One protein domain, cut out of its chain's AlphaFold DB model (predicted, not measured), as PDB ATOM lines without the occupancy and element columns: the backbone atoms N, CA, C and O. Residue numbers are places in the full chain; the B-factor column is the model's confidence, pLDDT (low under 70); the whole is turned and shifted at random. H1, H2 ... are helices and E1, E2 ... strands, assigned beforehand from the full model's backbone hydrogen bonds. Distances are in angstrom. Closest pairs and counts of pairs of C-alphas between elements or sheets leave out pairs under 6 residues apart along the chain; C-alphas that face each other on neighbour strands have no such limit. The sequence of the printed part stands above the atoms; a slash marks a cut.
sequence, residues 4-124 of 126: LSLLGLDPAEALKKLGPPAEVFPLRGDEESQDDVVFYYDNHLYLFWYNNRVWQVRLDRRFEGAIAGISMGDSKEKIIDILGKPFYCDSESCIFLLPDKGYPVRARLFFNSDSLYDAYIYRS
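Overview. This is residues 4 to 124 of the 126 residues of an uncharacterized protein of Spirochaetes bacterium (UniProt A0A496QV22). One strongly twisted, curled wall of seven antiparallel strands runs through the domain, with a short helix near each end, H1 by E2, E3 and E4 and H2 by E5, E6 and E7. Residues 61 to 75, a long stretch with no named element, run on the helices' side of the wall, and its other face is largely bare. The printed part has 121 residues, with two named helices and seven named strands in the order H1 E1 E2 E3 E4 H2 E5 E6 E7; the sheet's order is E1 E2 E3 E4 E7 E6 E5, and the class is mixed, helices and strands. The whole is compact, with a radius of gyration of the C-alphas of 14.3 A and spans of 37 by 29 by 28 A.

Arrangement. H1, residues 11 to 18, comes first. E1, residues 23 to 27, an edge strand, forms a hairpin with E2, residues 36 to 41, where N 27 and O 36 are 2.8 A apart. E3, residues 45 to 50, forms hairpins with E2, N 39 and O 47 at 2.9 A, and with E4, residues 53 to 60, N 46 and O 58 at 2.9 A. E1 to E4 are a meander, each strand the antiparallel neighbour of the one before. H1 is on the sheet at a height of 8.1 A, only just over none of its strands, with 2 C-alphas on E4; its closest C-alphas to E4 are those of Pro 11 and Arg 53, 7.4 A apart. H2, residues 76 to 83, is apart from H1. E5, residues 93 to 98, the other edge strand, E6, residues 105 to 112, and E7, residues 115 to 123, make a second meander; N 96 and O 107 are 2.8 A apart, N 108 and O 120 2.8 A. E7 is also antiparallel to E4, at 179 degrees, with N 57 and O 121 at 2.8 A. H2 is on the sheet at a height of 7.7 A; Lys 76 and Ser 115 of E7 have C-alphas 6.5 A apart, the closest of the two elements. In H1 and H2 every O i to N i+4 pair is within hydrogen-bond range.

Along the chain. H1 begins at C-alpha 11, (144.191, 136.663, 130.293). E4 is 20.9 A long, E6 23.4 A, and E7 24.2 A. E7 bends by 54 degrees at residue 118 and ends at C-alpha 123, (145.559, 133.564, 113.688).

Size, cuts and confidence. The C-alphas of Ala 12 and Ser 113, the two farthest apart, are 39.1 A apart. The printed part has no cut, and its one long link is E4 to H2. No printed residue is under 70 in pLDDT.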
ATOM      1  N   LEU A   4     139.716 142.591 115.930       94.06
ATOM      2  CA  LEU A   4     141.026 142.038 115.573       94.06
ATOM      3  C   LEU A   4     142.104 142.385 116.617       94.06
ATOM      4  O   LEU A   4     143.188 141.814 116.593       94.06
ATOM      5  N   SER A   5     141.866 143.333 117.529       94.69
ATOM      6  CA  SER A   5     142.783 143.630 118.644       94.69
ATOM      7  C   SER A   5     142.584 142.739 119.867       94.69
ATOM      8  O   SER A   5     143.181 143.008 120.912       94.69
ATOM      9  N   LEU A   6     141.699 141.749 119.777       96.56
ATOM     10  CA  LEU A   6     141.530 140.729 120.806       96.56
ATOM     11  C   LEU A   6     142.456 139.530 120.574       96.56
ATOM     12  O   LEU A   6     142.787 138.834 121.526       96.56
ATOM     13  N   LEU A   7     142.910 139.318 119.336       96.88
ATOM     14  CA  LEU A   7     143.894 138.289 119.021       96.88
ATOM     15  C   LEU A   7     145.234 138.588 119.704       96.88
ATOM     16  O   LEU A   7     145.730 139.715 119.678       96.88
ATOM     17  N   GLY A   8     145.828 137.554 120.295       95.88
ATOM     18  CA  GLY A   8     147.124 137.608 120.965       95.88
ATOM     19  C   GLY A   8     147.104 138.152 122.394       95.88
ATOM     20  O   GLY A   8     148.156 138.144 123.031       95.88
ATOM     21  N   LEU A   9     145.954 138.581 122.921       97.38
ATOM     22  CA  LEU A   9     145.875 139.006 124.321       97.38
ATOM     23  C   LEU A   9     146.162 137.832 125.263       97.38
ATOM     24  O   LEU A   9     145.741 136.705 124.991       97.38
ATOM     25  N   ASP A  10     146.854 138.094 126.369       97.94
ATOM     26  CA  ASP A  10     146.841 137.189 127.529       97.94
ATOM     27  C   ASP A  10     145.599 137.406 128.418       97.94
ATOM     28  O   ASP A  10     144.840 138.362 128.214       97.94
ATOM     29  N   PRO A  11     145.350 136.528 129.415       98.00
ATOM     30  CA  PRO A  11     144.191 136.663 130.293       98.00
ATOM     31  C   PRO A  11     144.112 137.997 131.043       98.00
ATOM     32  O   PRO A  11     143.013 138.512 131.246       98.00
ATOM     33  N   ALA A  12     145.248 138.582 131.439       98.19
ATOM     34  CA  ALA A  12     145.255 139.848 132.168       98.19
ATOM     35  C   ALA A  12     144.888 141.018 131.244       98.19
ATOM     36  O   ALA A  12     144.099 141.890 131.621       98.19
ATOM     37  N   GLU A  13     145.414 141.023 130.020       98.38
ATOM     38  CA  GLU A  13     145.063 142.001 128.994       98.38
ATOM     39  C   GLU A  13     143.591 141.892 128.574       98.38
ATOM     40  O   GLU A  13     142.912 142.916 128.463       98.38
ATOM     41  N   ALA A  14     143.076 140.671 128.388       98.06
ATOM     42  CA  ALA A  14     141.669 140.437 128.073       98.06
ATOM     43  C   ALA A  14     140.753 140.934 129.200       98.06
ATOM     44  O   ALA A  14     139.836 141.709 128.931       98.06
ATOM     45  N   LEU A  15     141.059 140.596 130.459       97.81
ATOM     46  CA  LEU A  15     140.317 141.067 131.632       97.81
ATOM     47  C   LEU A  15     140.316 142.598 131.730       97.81
ATOM     48  O   LEU A  15     139.281 143.212 131.973       97.81
ATOM     49  N   LYS A  16     141.469 143.235 131.501       98.00
ATOM     50  CA  LYS A  16     141.587 144.700 131.505       98.00
ATOM     51  C   LYS A  16     140.739 145.351 130.411       98.00
ATOM     52  O   LYS A  16     140.257 146.466 130.596       98.00
ATOM     53  N   LYS A  17     140.606 144.692 129.259       97.25
ATOM     54  CA  LYS A  17     139.953 145.244 128.069       97.25
ATOM     55  C   LYS A  17     138.451 144.978 128.013       97.25
ATOM     56  O   LYS A  17     137.720 145.834 127.524       97.25
ATOM     57  N   LEU A  18     138.014 143.810 128.471       97.12
ATOM     58  CA  LEU A  18     136.638 143.324 128.337       97.12
ATOM     59  C   LEU A  18     135.906 143.207 129.677       97.12
ATOM     60  O   LEU A  18     134.686 143.077 129.688       97.12
ATOM     61  N   GLY A  19     136.624 143.274 130.799       97.75
ATOM     62  CA  GLY A  19     136.089 142.859 132.090       97.75
ATOM     63  C   GLY A  19     136.100 141.333 132.244       97.75
ATOM     64  O   GLY A  19     136.702 140.630 131.426       97.75
ATOM     65  N   PRO A  20     135.519 140.806 133.335       98.06
ATOM     66  CA  PRO A  20     135.449 139.366 133.548       98.06
ATOM     67  C   PRO A  20     134.520 138.711 132.513       98.06
ATOM     68  O   PRO A  20     133.515 139.319 132.138       98.06
ATOM     69  N   PRO A  21     134.819 137.479 132.063       98.25
ATOM     70  CA  PRO A  21     133.875 136.720 131.255       98.25
ATOM     71  C   PRO A  21     132.626 136.381 132.076       98.25
ATOM     72  O   PRO A  21     132.703 136.181 133.290       98.25
ATOM     73  N   ALA A  22     131.486 136.286 131.396       98.44
ATOM     74  CA  ALA A  22     130.242 135.803 131.983       98.44
ATOM     75  C   ALA A  22     130.336 134.302 132.294       98.44
ATOM     76  O   ALA A  22     129.882 133.850 133.344       98.44
ATOM     77  N   GLU A  23     130.985 133.539 131.408       98.38
ATOM     78  CA  GLU A  23     131.187 132.100 131.568       98.38
ATOM     79  C   GLU A  23     132.584 131.679 131.101       98.38
ATOM     80  O   GLU A  23     133.156 132.252 130.169       98.38
ATOM     81  N   VAL A  24     133.119 130.637 131.740       98.12
ATOM     82  CA  VAL A  24     134.337 129.946 131.310       98.12
ATOM     83  C   VAL A  24     134.023 128.463 131.212       98.12
ATOM     84  O   VAL A  24     133.620 127.854 132.203       98.12
ATOM     85  N   PHE A  25     134.205 127.881 130.031       97.12
ATOM     86  CA  PHE A  25     133.882 126.476 129.793       97.12
ATOM     87  C   PHE A  25     134.848 125.826 128.797       97.12
ATOM     88  O   PHE A  25     135.442 126.525 127.974       97.12
ATOM     89  N   PRO A  26     135.026 124.495 128.864       95.00
ATOM     90  CA  PRO A  26     135.735 123.759 127.830       95.00
ATOM     91  C   PRO A  26     134.830 123.564 126.605       95.00
ATOM     92  O   PRO A  26     133.687 123.123 126.746       95.00
ATOM     93  N   LEU A  27     135.347 123.832 125.410       94.25
ATOM     94  CA  LEU A  27     134.769 123.348 124.160       94.25
ATOM     95  C   LEU A  27     135.595 122.155 123.688       94.25
ATOM     96  O   LEU A  27     136.797 122.289 123.484       94.25
ATOM     97  N   ARG A  28     134.950 120.995 123.543       90.50
ATOM     98  CA  ARG A  28     135.642 119.780 123.115       90.50
ATOM     99  C   ARG A  28     135.826 119.766 121.605       90.50
ATOM    100  O   ARG A  28     134.856 120.012 120.885       90.50
ATOM    101  N   GLY A  29     137.043 119.480 121.160       85.38
ATOM    102  CA  GLY A  29     137.326 119.215 119.754       85.38
ATOM    103  C   GLY A  29     137.039 117.759 119.377       85.38
ATOM    104  O   GLY A  29     136.497 116.992 120.179       85.38
ATOM    105  N   ASP A  30     137.418 117.368 118.158       82.94
ATOM    106  CA  ASP A  30     137.293 115.971 117.710       82.94
ATOM    107  C   ASP A  30     138.302 115.057 118.435       82.94
ATOM    108  O   ASP A  30     138.069 113.857 118.601       82.94
ATOM    109  N   GLU A  31     139.412 115.636 118.901       84.38
ATOM    110  CA  GLU A  31     140.451 114.988 119.702       84.38
ATOM    111  C   GLU A  31     140.653 115.742 121.025       84.38
ATOM    112  O   GLU A  31     140.503 116.959 121.073       84.38
ATOM    113  N   GLU A  32     141.081 115.055 122.092       75.50
ATOM    114  CA  GLU A  32     141.343 115.684 123.407       75.50
ATOM    115  C   GLU A  32     142.383 116.820 123.335       75.50
ATOM    116  O   GLU A  32     142.362 117.761 124.123       75.50
ATOM    117  N   SER A  33     143.307 116.742 122.374       77.38
ATOM    118  CA  SER A  33     144.327 117.762 122.098       77.38
ATOM    119  C   SER A  33     143.759 119.050 121.493       77.38
ATOM    120  O   SER A  33     144.466 120.057 121.448       77.38
ATOM    121  N   GLN A  34     142.514 119.015 121.019       82.31
ATOM    122  CA  GLN A  34     141.815 120.116 120.357       82.31
ATOM    123  C   GLN A  34     140.813 120.805 121.289       82.31
ATOM    124  O   GLN A  34     140.020 121.630 120.841       82.31
ATOM    125  N   ASP A  35     140.819 120.456 122.575       87.56
ATOM    126  CA  ASP A  35     139.954 121.100 123.548       87.56
ATOM    127  C   ASP A  35     140.392 122.543 123.789       87.56
ATOM    128  O   ASP A  35     141.512 122.818 124.225       87.56
ATOM    129  N   ASP A  36     139.466 123.468 123.574       90.88
ATOM    130  CA  ASP A  36     139.674 124.878 123.844       90.88
ATOM    131  C   ASP A  36     139.080 125.254 125.200       90.88
ATOM    132  O   ASP A  36     137.959 124.886 125.558       90.88
ATOM    133  N   VAL A  37     139.806 126.084 125.945       95.62
ATOM    134  CA  VAL A  37     139.172 126.902 126.981       95.62
ATOM    135  C   VAL A  37     138.476 128.052 126.269       95.62
ATOM    136  O   VAL A  37     139.079 128.691 125.407       95.62
ATOM    137  N   VAL A  38     137.229 128.337 126.637       98.12
ATOM    138  CA  VAL A  38     136.449 129.430 126.056       98.12
ATOM    139  C   VAL A  38     136.055 130.419 127.136       98.12
ATOM    140  O   VAL A  38     135.495 130.044 128.164       98.12
ATOM    141  N   PHE A  39     136.347 131.698 126.897       98.56
ATOM    142  CA  PHE A  39     135.802 132.804 127.686       98.56
ATOM    143  C   PHE A  39     134.637 133.409 126.915       98.56
ATOM    144  O   PHE A  39     134.836 133.943 125.822       98.56
ATOM    145  N   TYR A  40     133.442 133.334 127.487       98.56
ATOM    146  CA  TYR A  40     132.223 133.889 126.912       98.56
ATOM    147  C   TYR A  40     131.840 135.202 127.592       98.56
ATOM    148  O   TYR A  40     131.950 135.341 128.811       98.56
ATOM    149  N   TYR A  41     131.364 136.156 126.797       98.38
ATOM    150  CA  TYR A  41     130.882 137.458 127.246       98.38
ATOM    151  C   TYR A  41     129.425 137.652 126.811       98.38
ATOM    152  O   TYR A  41     129.036 137.215 125.729       98.38
ATOM    153  N   ASP A  42     128.632 138.362 127.619       96.88
ATOM    154  CA  ASP A  42     127.181 138.536 127.414       96.88
ATOM    155  C   ASP A  42     126.796 139.221 126.098       96.88
ATOM    156  O   ASP A  42     125.662 139.114 125.643       96.88
ATOM    157  N   ASN A  43     127.744 139.896 125.447       96.44
ATOM    158  CA  ASN A  43     127.556 140.436 124.106       96.44
ATOM    159  C   ASN A  43     127.723 139.384 122.995       96.44
ATOM    160  O   ASN A  43     127.793 139.766 121.834       96.44
ATOM    161  N   HIS A  44     127.792 138.093 123.331       98.12
ATOM    162  CA  HIS A  44     127.952 136.968 122.404       98.12
ATOM    163  C   HIS A  44     129.304 136.924 121.679       98.12
ATOM    164  O   HIS A  44     129.417 136.482 120.532       98.12
ATOM    165  N   LEU A  45     130.340 137.374 122.388       98.31
ATOM    166  CA  LEU A  45     131.745 137.241 122.024       98.31
ATOM    167  C   LEU A  45     132.356 136.040 122.754       98.31
ATOM    168  O   LEU A  45     132.166 135.878 123.959       98.31
ATOM    169  N   TYR A  46     133.156 135.253 122.041       98.56
ATOM    170  CA  TYR A  46     133.866 134.102 122.593       98.56
ATOM    171  C   TYR A  46     135.357 134.234 122.283       98.56
ATOM    172  O   TYR A  46     135.728 134.489 121.134       98.56
ATOM    173  N   LEU A  47     136.210 134.045 123.289       98.50
ATOM    174  CA  LEU A  47     137.664 133.983 123.124       98.50
ATOM    175  C   LEU A  47     138.154 132.560 123.351       98.50
ATOM    176  O   LEU A  47     137.861 131.976 124.394       98.50
ATOM    177  N   PHE A  48     138.930 132.059 122.398       97.75
ATOM    178  CA  PHE A  48     139.540 130.736 122.412       97.75
ATOM    179  C   PHE A  48     141.029 130.870 122.706       97.75
ATOM    180  O   PHE A  48     141.707 131.756 122.165       97.75
ATOM    181  N   TRP A  49     141.533 130.005 123.580       96.38
ATOM    182  CA  TRP A  49     142.837 130.169 124.211       96.38
ATOM    183  C   TRP A  49     143.792 129.042 123.846       96.38
ATOM    184  O   TRP A  49     143.496 127.875 124.057       96.38
ATOM    185  N   TYR A  50     144.994 129.411 123.406       93.00
ATOM    186  CA  TYR A  50     146.092 128.482 123.174       93.00
ATOM    187  C   TYR A  50     147.385 129.086 123.714       93.00
ATOM    188  O   TYR A  50     147.710 130.238 123.424       93.00
ATOM    189  N   ASN A  51     148.119 128.335 124.543       92.75
ATOM    190  CA  ASN A  51     149.344 128.804 125.207       92.75
ATOM    191  C   ASN A  51     149.201 130.194 125.867       92.75
ATOM    192  O   ASN A  51     150.051 131.070 125.704       92.75
ATOM    193  N   ASN A  52     148.112 130.395 126.622       95.31
ATOM    194  CA  ASN A  52     147.770 131.653 127.306       95.31
ATOM    195  C   ASN A  52     147.607 132.864 126.377       95.31
ATOM    196  O   ASN A  52     147.773 134.004 126.814       95.31
ATOM    197  N   ARG A  53     147.295 132.639 125.100       96.38
ATOM    198  CA  ARG A  53     147.023 133.695 124.127       96.38
ATOM    199  C   ARG A  53     145.701 133.425 123.430       96.38
ATOM    200  O   ARG A  53     145.391 132.284 123.098       96.38
ATOM    201  N   VAL A  54     144.938 134.484 123.181       97.31
ATOM    202  CA  VAL A  54     143.753 134.395 122.324       97.31
ATOM    203  C   VAL A  54     144.207 134.094 120.898       97.31
ATOM    204  O   VAL A  54     144.851 134.933 120.262       97.31
ATOM    205  N   TRP A  55     143.887 132.911 120.384       96.06
ATOM    206  CA  TRP A  55     144.242 132.521 119.015       96.06
ATOM    207  C   TRP A  55     143.060 132.670 118.050       96.06
ATOM    208  O   TRP A  55     143.260 132.924 116.860       96.06
ATOM    209  N   GLN A  56     141.837 132.596 118.583       97.44
ATOM    210  CA  GLN A  56     140.596 132.713 117.834       97.44
ATOM    211  C   GLN A  56     139.529 133.474 118.633       97.44
ATOM    212  O   GLN A  56     139.447 133.409 119.860       97.44
ATOM    213  N   VAL A  57     138.706 134.216 117.900       98.19
ATOM    214  CA  VAL A  57     137.548 134.960 118.385       98.19
ATOM    215  C   VAL A  57     136.336 134.503 117.584       98.19
ATOM    216  O   VAL A  57     136.375 134.556 116.354       98.19
ATOM    217  N   ARG A  58     135.255 134.109 118.257       98.38
ATOM    218  CA  ARG A  58     133.965 133.821 117.614       98.38
ATOM    219  C   ARG A  58     132.937 134.881 117.978       98.38
ATOM    220  O   ARG A  58     132.921 135.373 119.107       98.38
ATOM    221  N   LEU A  59     132.074 135.202 117.021       98.31
ATOM    222  CA  LEU A  59     130.919 136.073 117.189       98.31
ATOM    223  C   LEU A  59     129.714 135.375 116.561       98.31
ATOM    224  O   LEU A  59     129.735 135.104 115.361       98.31
ATOM    225  N   ASP A  60     128.694 135.071 117.363       97.94
ATOM    226  CA  ASP A  60     127.483 134.421 116.850       97.94
ATOM    227  C   ASP A  60     126.435 135.445 116.388       97.94
ATOM    228  O   ASP A  60     126.578 136.646 116.611       97.94
ATOM    229  N   ARG A  61     125.357 134.965 115.758       97.69
ATOM    230  CA  ARG A  61     124.261 135.775 115.193       97.69
ATOM    231  C   ARG A  61     123.668 136.846 116.115       97.69
ATOM    232  O   ARG A  61     122.970 137.726 115.624       97.69
ATOM    233  N   ARG A  62     123.844 136.729 117.434       97.94
ATOM    234  CA  ARG A  62     123.322 137.673 118.432       97.94
ATOM    235  C   ARG A  62     124.301 138.813 118.735       97.94
ATOM    236  O   ARG A  62     123.940 139.736 119.455       97.94
ATOM    237  N   PHE A  63     125.530 138.759 118.223       97.75
ATOM    238  CA  PHE A  63     126.513 139.823 118.385       97.75
ATOM    239  C   PHE A  63     126.081 141.084 117.620       97.75
ATOM    240  O   PHE A  63     125.942 141.063 116.400       97.75
ATOM    241  N   GLU A  64     125.909 142.200 118.332       94.88
ATOM    242  CA  GLU A  64     125.398 143.464 117.766       94.88
ATOM    243  C   GLU A  64     126.498 144.418 117.254       94.88
ATOM    244  O   GLU A  64     126.216 145.523 116.794       94.88
ATOM    245  N   GLY A  65     127.774 144.037 117.362       93.44
ATOM    246  CA  GLY A  65     128.891 144.858 116.896       93.44
ATOM    247  C   GLY A  65     129.295 144.596 115.441       93.44
ATOM    248  O   GLY A  65     128.784 143.703 114.771       93.44
ATOM    249  N   ALA A  66     130.303 145.341 114.982       93.75
ATOM    250  CA  ALA A  66     130.906 145.169 113.663       93.75
ATOM    251  C   ALA A  66     132.314 144.556 113.744       93.75
ATOM    252  O   ALA A  66     133.077 144.806 114.683       93.75
ATOM    253  N   ILE A  67     132.683 143.799 112.714       93.12
ATOM    254  CA  ILE A  67     133.973 143.129 112.549       93.12
ATOM    255  C   ILE A  67     134.538 143.575 111.205       93.12
ATOM    256  O   ILE A  67     133.939 143.292 110.183       93.12
ATOM    257  N   ALA A  68     135.660 144.298 111.172       91.56
ATOM    258  CA  ALA A  68     136.267 144.750 109.908       91.56
ATOM    259  C   ALA A  68     135.273 145.420 108.916       91.56
ATOM    260  O   ALA A  68     135.407 145.282 107.707       91.56
ATOM    261  N   GLY A  69     134.266 146.137 109.433       94.38
ATOM    262  CA  GLY A  69     133.245 146.819 108.628       94.38
ATOM    263  C   GLY A  69     131.997 145.994 108.285       94.38
ATOM    264  O   GLY A  69     131.046 146.570 107.766       94.38
ATOM    265  N   ILE A  70     131.959 144.699 108.611       96.69
ATOM    266  CA  ILE A  70     130.803 143.811 108.396       96.69
ATOM    267  C   ILE A  70     130.069 143.522 109.712       96.69
ATOM    268  O   ILE A  70     130.668 143.596 110.785       96.69
ATOM    269  N   SER A  71     128.777 143.206 109.646       97.50
ATOM    270  CA  SER A  71     127.940 142.889 110.817       97.50
ATOM    271  C   SER A  71     127.140 141.603 110.611       97.50
ATOM    272  O   SER A  71     126.901 141.187 109.476       97.50
ATOM    273  N   MET A  72     126.701 140.977 111.707       98.00
ATOM    274  CA  MET A  72     125.755 139.858 111.634       98.00
ATOM    275  C   MET A  72     124.490 140.294 110.891       98.00
ATOM    276  O   MET A  72     124.006 141.410 111.078       98.00
ATOM    277  N   GLY A  73     123.970 139.425 110.030       97.81
ATOM    278  CA  GLY A  73     122.843 139.737 109.157       97.81
ATOM    279  C   GLY A  73     123.232 140.217 107.752       97.81
ATOM    280  O   GLY A  73     122.412 140.092 106.841       97.81
ATOM    281  N   ASP A  74     124.457 140.717 107.548       98.25
ATOM    282  CA  ASP A  74     124.904 141.213 106.242       98.25
ATOM    283  C   ASP A  74     124.879 140.116 105.168       98.25
ATOM    284  O   ASP A  74     125.186 138.951 105.440       98.25
ATOM    285  N   SER A  75     124.521 140.504 103.938       97.56
ATOM    286  CA  SER A  75     124.529 139.593 102.793       97.56
ATOM    287  C   SER A  75     125.951 139.241 102.370       97.56
ATOM    288  O   SER A  75     126.895 140.022 102.550       97.56
ATOM    289  N   LYS A  76     126.109 138.078 101.736       96.44
ATOM    290  CA  LYS A  76     127.402 137.650 101.193       96.44
ATOM    291  C   LYS A  76     127.956 138.640 100.169       96.44
ATOM    292  O   LYS A  76     129.152 138.914 100.188       96.44
ATOM    293  N   GLU A  77     127.099 139.192  99.311       96.81
ATOM    294  CA  GLU A  77     127.476 140.212  98.322       96.81
ATOM    295  C   GLU A  77     128.064 141.457  98.999       96.81
ATOM    296  O   GLU A  77     129.203 141.828  98.718       96.81
ATOM    297  N   LYS A  78     127.357 142.020  99.988       97.81
ATOM    298  CA  LYS A  78     127.833 143.180 100.756       97.81
ATOM    299  C   LYS A  78     129.182 142.906 101.424       97.81
ATOM    300  O   LYS A  78     130.056 143.770 101.457       97.81
ATOM    301  N   ILE A  79     129.360 141.710 101.980       98.00
ATOM    302  CA  ILE A  79     130.612 141.323 102.637       98.00
ATOM    303  C   ILE A  79     131.764 141.239 101.633       98.00
ATOM    304  O   ILE A  79     132.867 141.678 101.951       98.00
ATOM    305  N   ILE A  80     131.522 140.718 100.427       96.94
ATOM    306  CA  ILE A  80     132.524 140.677  99.354       96.94
ATOM    307  C   ILE A  80     132.912 142.092  98.911       96.94
ATOM    308  O   ILE A  80     134.092 142.342  98.673       96.94
ATOM    309  N   ASP A  81     131.969 143.031  98.865       97.88
ATOM    310  CA  ASP A  81     132.274 144.427  98.533       97.88
ATOM    311  C   ASP A  81     133.162 145.105  99.590       97.88
ATOM    312  O   ASP A  81     134.004 145.940  99.257       97.88
ATOM    313  N   ILE A  82     133.001 144.738 100.865       97.25
ATOM    314  CA  ILE A  82     133.747 145.329 101.986       97.25
ATOM    315  C   ILE A  82     135.116 144.662 102.176       97.25
ATOM    316  O   ILE A  82     136.125 145.350 102.332       97.25
ATOM    317  N   LEU A  83     135.160 143.327 102.198       96.94
ATOM    318  CA  LEU A  83     136.368 142.549 102.503       96.94
ATOM    319  C   LEU A  83     137.142 142.118 101.252       96.94
ATOM    320  O   LEU A  83     138.259 141.610 101.360       96.94
ATOM    321  N   GLY A  84     136.567 142.307 100.068       96.69
ATOM    322  CA  GLY A  84     137.110 141.822  98.809       96.69
ATOM    323  C   GLY A  84     136.783 140.352  98.544       96.69
ATOM    324  O   GLY A  84     135.957 139.715  99.198       96.69
ATOM    325  N   LYS A  85     137.445 139.791  97.529       96.56
ATOM    326  CA  LYS A  85     137.213 138.408  97.101       96.56
ATOM    327  C   LYS A  85     137.637 137.416  98.202       96.56
ATOM    328  O   LYS A  85     138.763 137.520  98.692       96.56
ATOM    329  N   PRO A  86     136.809 136.407  98.535       97.56
ATOM    330  CA  PRO A  86     137.201 135.369  99.480       97.56
ATOM    331  C   PRO A  86     138.377 134.551  98.934       97.56
ATOM    332  O   PRO A  86     138.470 134.275  97.736       97.56
ATOM    333  N   PHE A  87     139.258 134.130  99.837       97.50
ATOM    334  CA  PHE A  87     140.359 133.215  99.547       97.50
ATOM    335  C   PHE A  87     139.847 131.817  99.188       97.50
ATOM    336  O   PHE A  87     140.365 131.172  98.280       97.50
ATOM    337  N   TYR A  88     138.813 131.369  99.894       97.56
ATOM    338  CA  TYR A  88     138.181 130.070  99.704       97.56
ATOM    339  C   TYR A  88     136.706 130.149 100.101       97.56
ATOM    340  O   TYR A  88     136.357 130.905 101.004       97.56
ATOM    341  N   CYS A  89     135.851 129.363  99.456       96.62
ATOM    342  CA  CYS A  89     134.484 129.122  99.908       96.62
ATOM    343  C   CYS A  89     134.142 127.645  99.720       96.62
ATOM    344  O   CYS A  89     134.489 127.059  98.691       96.62
ATOM    345  N   ASP A  90     133.423 127.088 100.686       94.12
ATOM    346  CA  ASP A  90     132.738 125.802 100.585       94.12
ATOM    347  C   ASP A  90     131.211 126.028 100.541       94.12
ATOM    348  O   ASP A  90     130.742 127.134 100.250       94.12
ATOM    349  N   SER A  91     130.424 124.973 100.760       89.69
ATOM    350  CA  SER A  91     128.958 125.044 100.752       89.69
ATOM    351  C   SER A  91     128.363 125.817 101.932       89.69
ATOM    352  O   SER A  91     127.208 126.225 101.848       89.69
ATOM    353  N   GLU A  92     129.113 126.020 103.015       90.69
ATOM    354  CA  GLU A  92     128.597 126.555 104.283       90.69
ATOM    355  C   GLU A  92     129.249 127.886 104.678       90.69
ATOM    356  O   GLU A  92     128.668 128.693 105.409       90.69
ATOM    357  N   SER A  93     130.467 128.130 104.197       97.25
ATOM    358  CA  SER A  93     131.324 129.198 104.684       97.25
ATOM    359  C   SER A  93     132.255 129.767 103.617       97.25
ATOM    360  O   SER A  93     132.541 129.151 102.588       97.25
ATOM    361  N   CYS A  94     132.764 130.967 103.886       98.06
ATOM    362  CA  CYS A  94     133.833 131.588 103.117       98.06
ATOM    363  C   CYS A  94     134.953 132.069 104.036       98.06
ATOM    364  O   CYS A  94     134.707 132.578 105.128       98.06
ATOM    365  N   ILE A  95     136.188 131.934 103.563       98.25
ATOM    366  CA  ILE A  95     137.404 132.380 104.233       98.25
ATOM    367  C   ILE A  95     137.910 133.642 103.539       98.25
ATOM    368  O   ILE A  95     138.160 133.637 102.333       98.25
ATOM    369  N   PHE A  96     138.116 134.701 104.312       98.00
ATOM    370  CA  PHE A  96     138.695 135.969 103.880       98.00
ATOM    371  C   PHE A  96     140.055 136.173 104.546       98.00
ATOM    372  O   PHE A  96     140.265 135.774 105.695       98.00
ATOM    373  N   LEU A  97     140.980 136.800 103.819       96.50
ATOM    374  CA  LEU A  97     142.254 137.253 104.375       96.50
ATOM    375  C   LEU A  97     142.052 138.666 104.910       96.50
ATOM    376  O   LEU A  97     141.638 139.551 104.164       96.50
ATOM    377  N   LEU A  98     142.321 138.869 106.195       95.06
ATOM    378  CA  LEU A  98     142.272 140.191 106.811       95.06
ATOM    379  C   LEU A  98     143.677 140.815 106.840       95.06
ATOM    380  O   LEU A  98     144.665 140.093 106.674       95.06
ATOM    381  N   PRO A  99     143.796 142.141 107.050       91.75
ATOM    382  CA  PRO A  99     145.096 142.782 107.215       91.75
ATOM    383  C   PRO A  99     145.939 142.119 108.314       91.75
ATOM    384  O   PRO A  99     145.445 141.842 109.409       91.75
ATOM    385  N   ASP A 100     147.214 141.884 108.004       86.44
ATOM    386  CA  ASP A 100     148.194 141.259 108.896       86.44
ATOM    387  C   ASP A 100     148.470 142.131 110.141       86.44
ATOM    388  O   ASP A 100     148.462 143.364 110.061       86.44
ATOM    389  N   LYS A 101     148.711 141.498 111.300       83.38
ATOM    390  CA  LYS A 101     149.020 142.178 112.578       83.38
ATOM    391  C   LYS A 101     150.372 141.762 113.179       83.38
ATOM    392  O   LYS A 101     150.526 141.717 114.397       83.38
ATOM    393  N   GLY A 102     151.351 141.466 112.324       87.62
ATOM    394  CA  GLY A 102     152.590 140.757 112.667       87.62
ATOM    395  C   GLY A 102     152.451 139.230 112.579       87.62
ATOM    396  O   GLY A 102     153.342 138.510 113.021       87.62
ATOM    397  N   TYR A 103     151.318 138.761 112.057       90.19
ATOM    398  CA  TYR A 103     150.925 137.372 111.838       90.19
ATOM    399  C   TYR A 103     149.695 137.335 110.912       90.19
ATOM    400  O   TYR A 103     148.893 138.285 110.913       90.19
ATOM    401  N   PRO A 104     149.490 136.235 110.161       93.56
ATOM    402  CA  PRO A 104     148.380 136.120 109.226       93.56
ATOM    403  C   PRO A 104     147.040 135.982 109.960       93.56
ATOM    404  O   PRO A 104     146.855 135.099 110.801       93.56
ATOM    405  N   VAL A 105     146.081 136.840 109.599       96.56
ATOM    406  CA  VAL A 105     144.725 136.844 110.164       96.56
ATOM    407  C   VAL A 105     143.717 136.402 109.108       96.56
ATOM    408  O   VAL A 105     143.694 136.915 107.988       96.56
ATOM    409  N   ARG A 106     142.851 135.459 109.478       97.50
ATOM    410  CA  ARG A 106     141.756 134.977 108.631       97.50
ATOM    411  C   ARG A 106     140.412 135.198 109.301       97.50
ATOM    412  O   ARG A 106     140.303 135.157 110.525       97.50
ATOM    413  N   ALA A 107     139.393 135.397 108.474       98.00
ATOM    414  CA  ALA A 107     137.998 135.359 108.882       98.00
ATOM    415  C   ALA A 107     137.295 134.204 108.171       98.00
ATOM    416  O   ALA A 107     137.241 134.204 106.944       98.00
ATOM    417  N   ARG A 108     136.745 133.243 108.917       98.25
ATOM    418  CA  ARG A 108     135.797 132.256 108.384       98.25
ATOM    419  C   ARG A 108     134.387 132.704 108.738       98.25
ATOM    420  O   ARG A 108     134.057 132.843 109.914       98.25
ATOM    421  N   LEU A 109     133.587 132.958 107.714       98.50
ATOM    422  CA  LEU A 109     132.242 133.508 107.816       98.50
ATOM    423  C   LEU A 109     131.235 132.462 107.347       98.50
ATOM    424  O   LEU A 109     131.394 131.923 106.250       98.50
ATOM    425  N   PHE A 110     130.222 132.183 108.163       98.38
ATOM    426  CA  PHE A 110     129.172 131.209 107.875       98.38
ATOM    427  C   PHE A 110     127.866 131.910 107.525       98.38
ATOM    428  O   PHE A 110     127.459 132.874 108.180       98.38
ATOM    429  N   PHE A 111     127.190 131.396 106.502       96.69
ATOM    430  CA  PHE A 111     126.000 132.023 105.938       96.69
ATOM    431  C   PHE A 111     124.796 131.093 106.034       96.69
ATOM    432  O   PHE A 111     124.896 129.902 105.746       96.69
ATOM    433  N   ASN A 112     123.644 131.645 106.403       94.25
ATOM    434  CA  ASN A 112     122.357 130.967 106.343       94.25
ATOM    435  C   ASN A 112     121.447 131.763 105.411       94.25
ATOM    436  O   ASN A 112     121.206 132.943 105.658       94.25
ATOM    437  N   SER A 113     120.976 131.136 104.330       90.94
ATOM    438  CA  SER A 113     120.163 131.802 103.301       90.94
ATOM    439  C   SER A 113     120.745 133.159 102.863       90.94
ATOM    440  O   SER A 113     120.018 134.139 102.764       90.94
ATOM    441  N   ASP A 114     122.062 133.195 102.626       92.06
ATOM    442  CA  ASP A 114     122.857 134.373 102.230       92.06
ATOM    443  C   ASP A 114     123.170 135.406 103.331       92.06
ATOM    444  O   ASP A 114     123.931 136.339 103.097       92.06
ATOM    445  N   SER A 115     122.673 135.213 104.553       96.69
ATOM    446  CA  SER A 115     122.900 136.122 105.679       96.69
ATOM    447  C   SER A 115     123.982 135.601 106.630       96.69
ATOM    448  O   SER A 115     123.952 134.433 107.034       96.69
ATOM    449  N   LEU A 116     124.946 136.455 106.993       97.94
ATOM    450  CA  LEU A 116     125.998 136.124 107.960       97.94
ATOM    451  C   LEU A 116     125.398 135.815 109.339       97.94
ATOM    452  O   LEU A 116     124.717 136.663 109.916       97.94
ATOM    453  N   TYR A 117     125.691 134.634 109.891       97.94
ATOM    454  CA  TYR A 117     125.162 134.217 111.200       97.94
ATOM    455  C   TYR A 117     126.218 133.709 112.195       97.94
ATOM    456  O   TYR A 117     125.899 133.533 113.370       97.94
ATOM    457  N   ASP A 118     127.446 133.441 111.753       98.38
ATOM    458  CA  ASP A 118     128.556 133.073 112.636       98.38
ATOM    459  C   ASP A 118     129.874 133.516 111.993       98.38
ATOM    460  O   ASP A 118     130.052 133.414 110.773       98.38
ATOM    461  N   ALA A 119     130.798 134.021 112.803       98.38
ATOM    462  CA  ALA A 119     132.093 134.495 112.334       98.38
ATOM    463  C   ALA A 119     133.209 134.054 113.273       98.38
ATOM    464  O   ALA A 119     133.120 134.236 114.486       98.38
ATOM    465  N   TYR A 120     134.291 133.554 112.684       98.06
ATOM    466  CA  TYR A 120     135.511 133.160 113.377       98.06
ATOM    467  C   TYR A 120     136.670 133.984 112.838       98.06
ATOM    468  O   TYR A 120     136.986 133.908 111.651       98.06
ATOM    469  N   ILE A 121     137.313 134.758 113.705       97.81
ATOM    470  CA  ILE A 121     138.500 135.556 113.394       97.81
ATOM    471  C   ILE A 121     139.678 134.921 114.114       97.81
ATOM    472  O   ILE A 121     139.634 134.778 115.333       97.81
ATOM    473  N   TYR A 122     140.712 134.514 113.389       97.19
ATOM    474  CA  TYR A 122     141.779 133.704 113.974       97.19
ATOM    475  C   TYR A 122     143.139 133.958 113.341       97.19
ATOM    476  O   TYR A 122     143.259 134.404 112.194       97.19
ATOM    477  N   ARG A 123     144.169 133.646 114.125       94.88
ATOM    478  CA  ARG A 123     145.559 133.564 113.688       94.88
ATOM    479  C   ARG A 123     145.762 132.251 112.936       94.88
ATOM    480  O   ARG A 123     145.501 131.193 113.495       94.88
ATOM    481  N   SER A 124     146.174 132.299 111.670       89.81
ATOM    482  CA  SER A 124     146.294 131.082 110.843       89.81
ATOM    483  C   SER A 124     147.675 130.419 110.887       89.81
ATOM    484  O   SER A 124     147.960 129.572 110.046       89.81
TER     485      SER A 124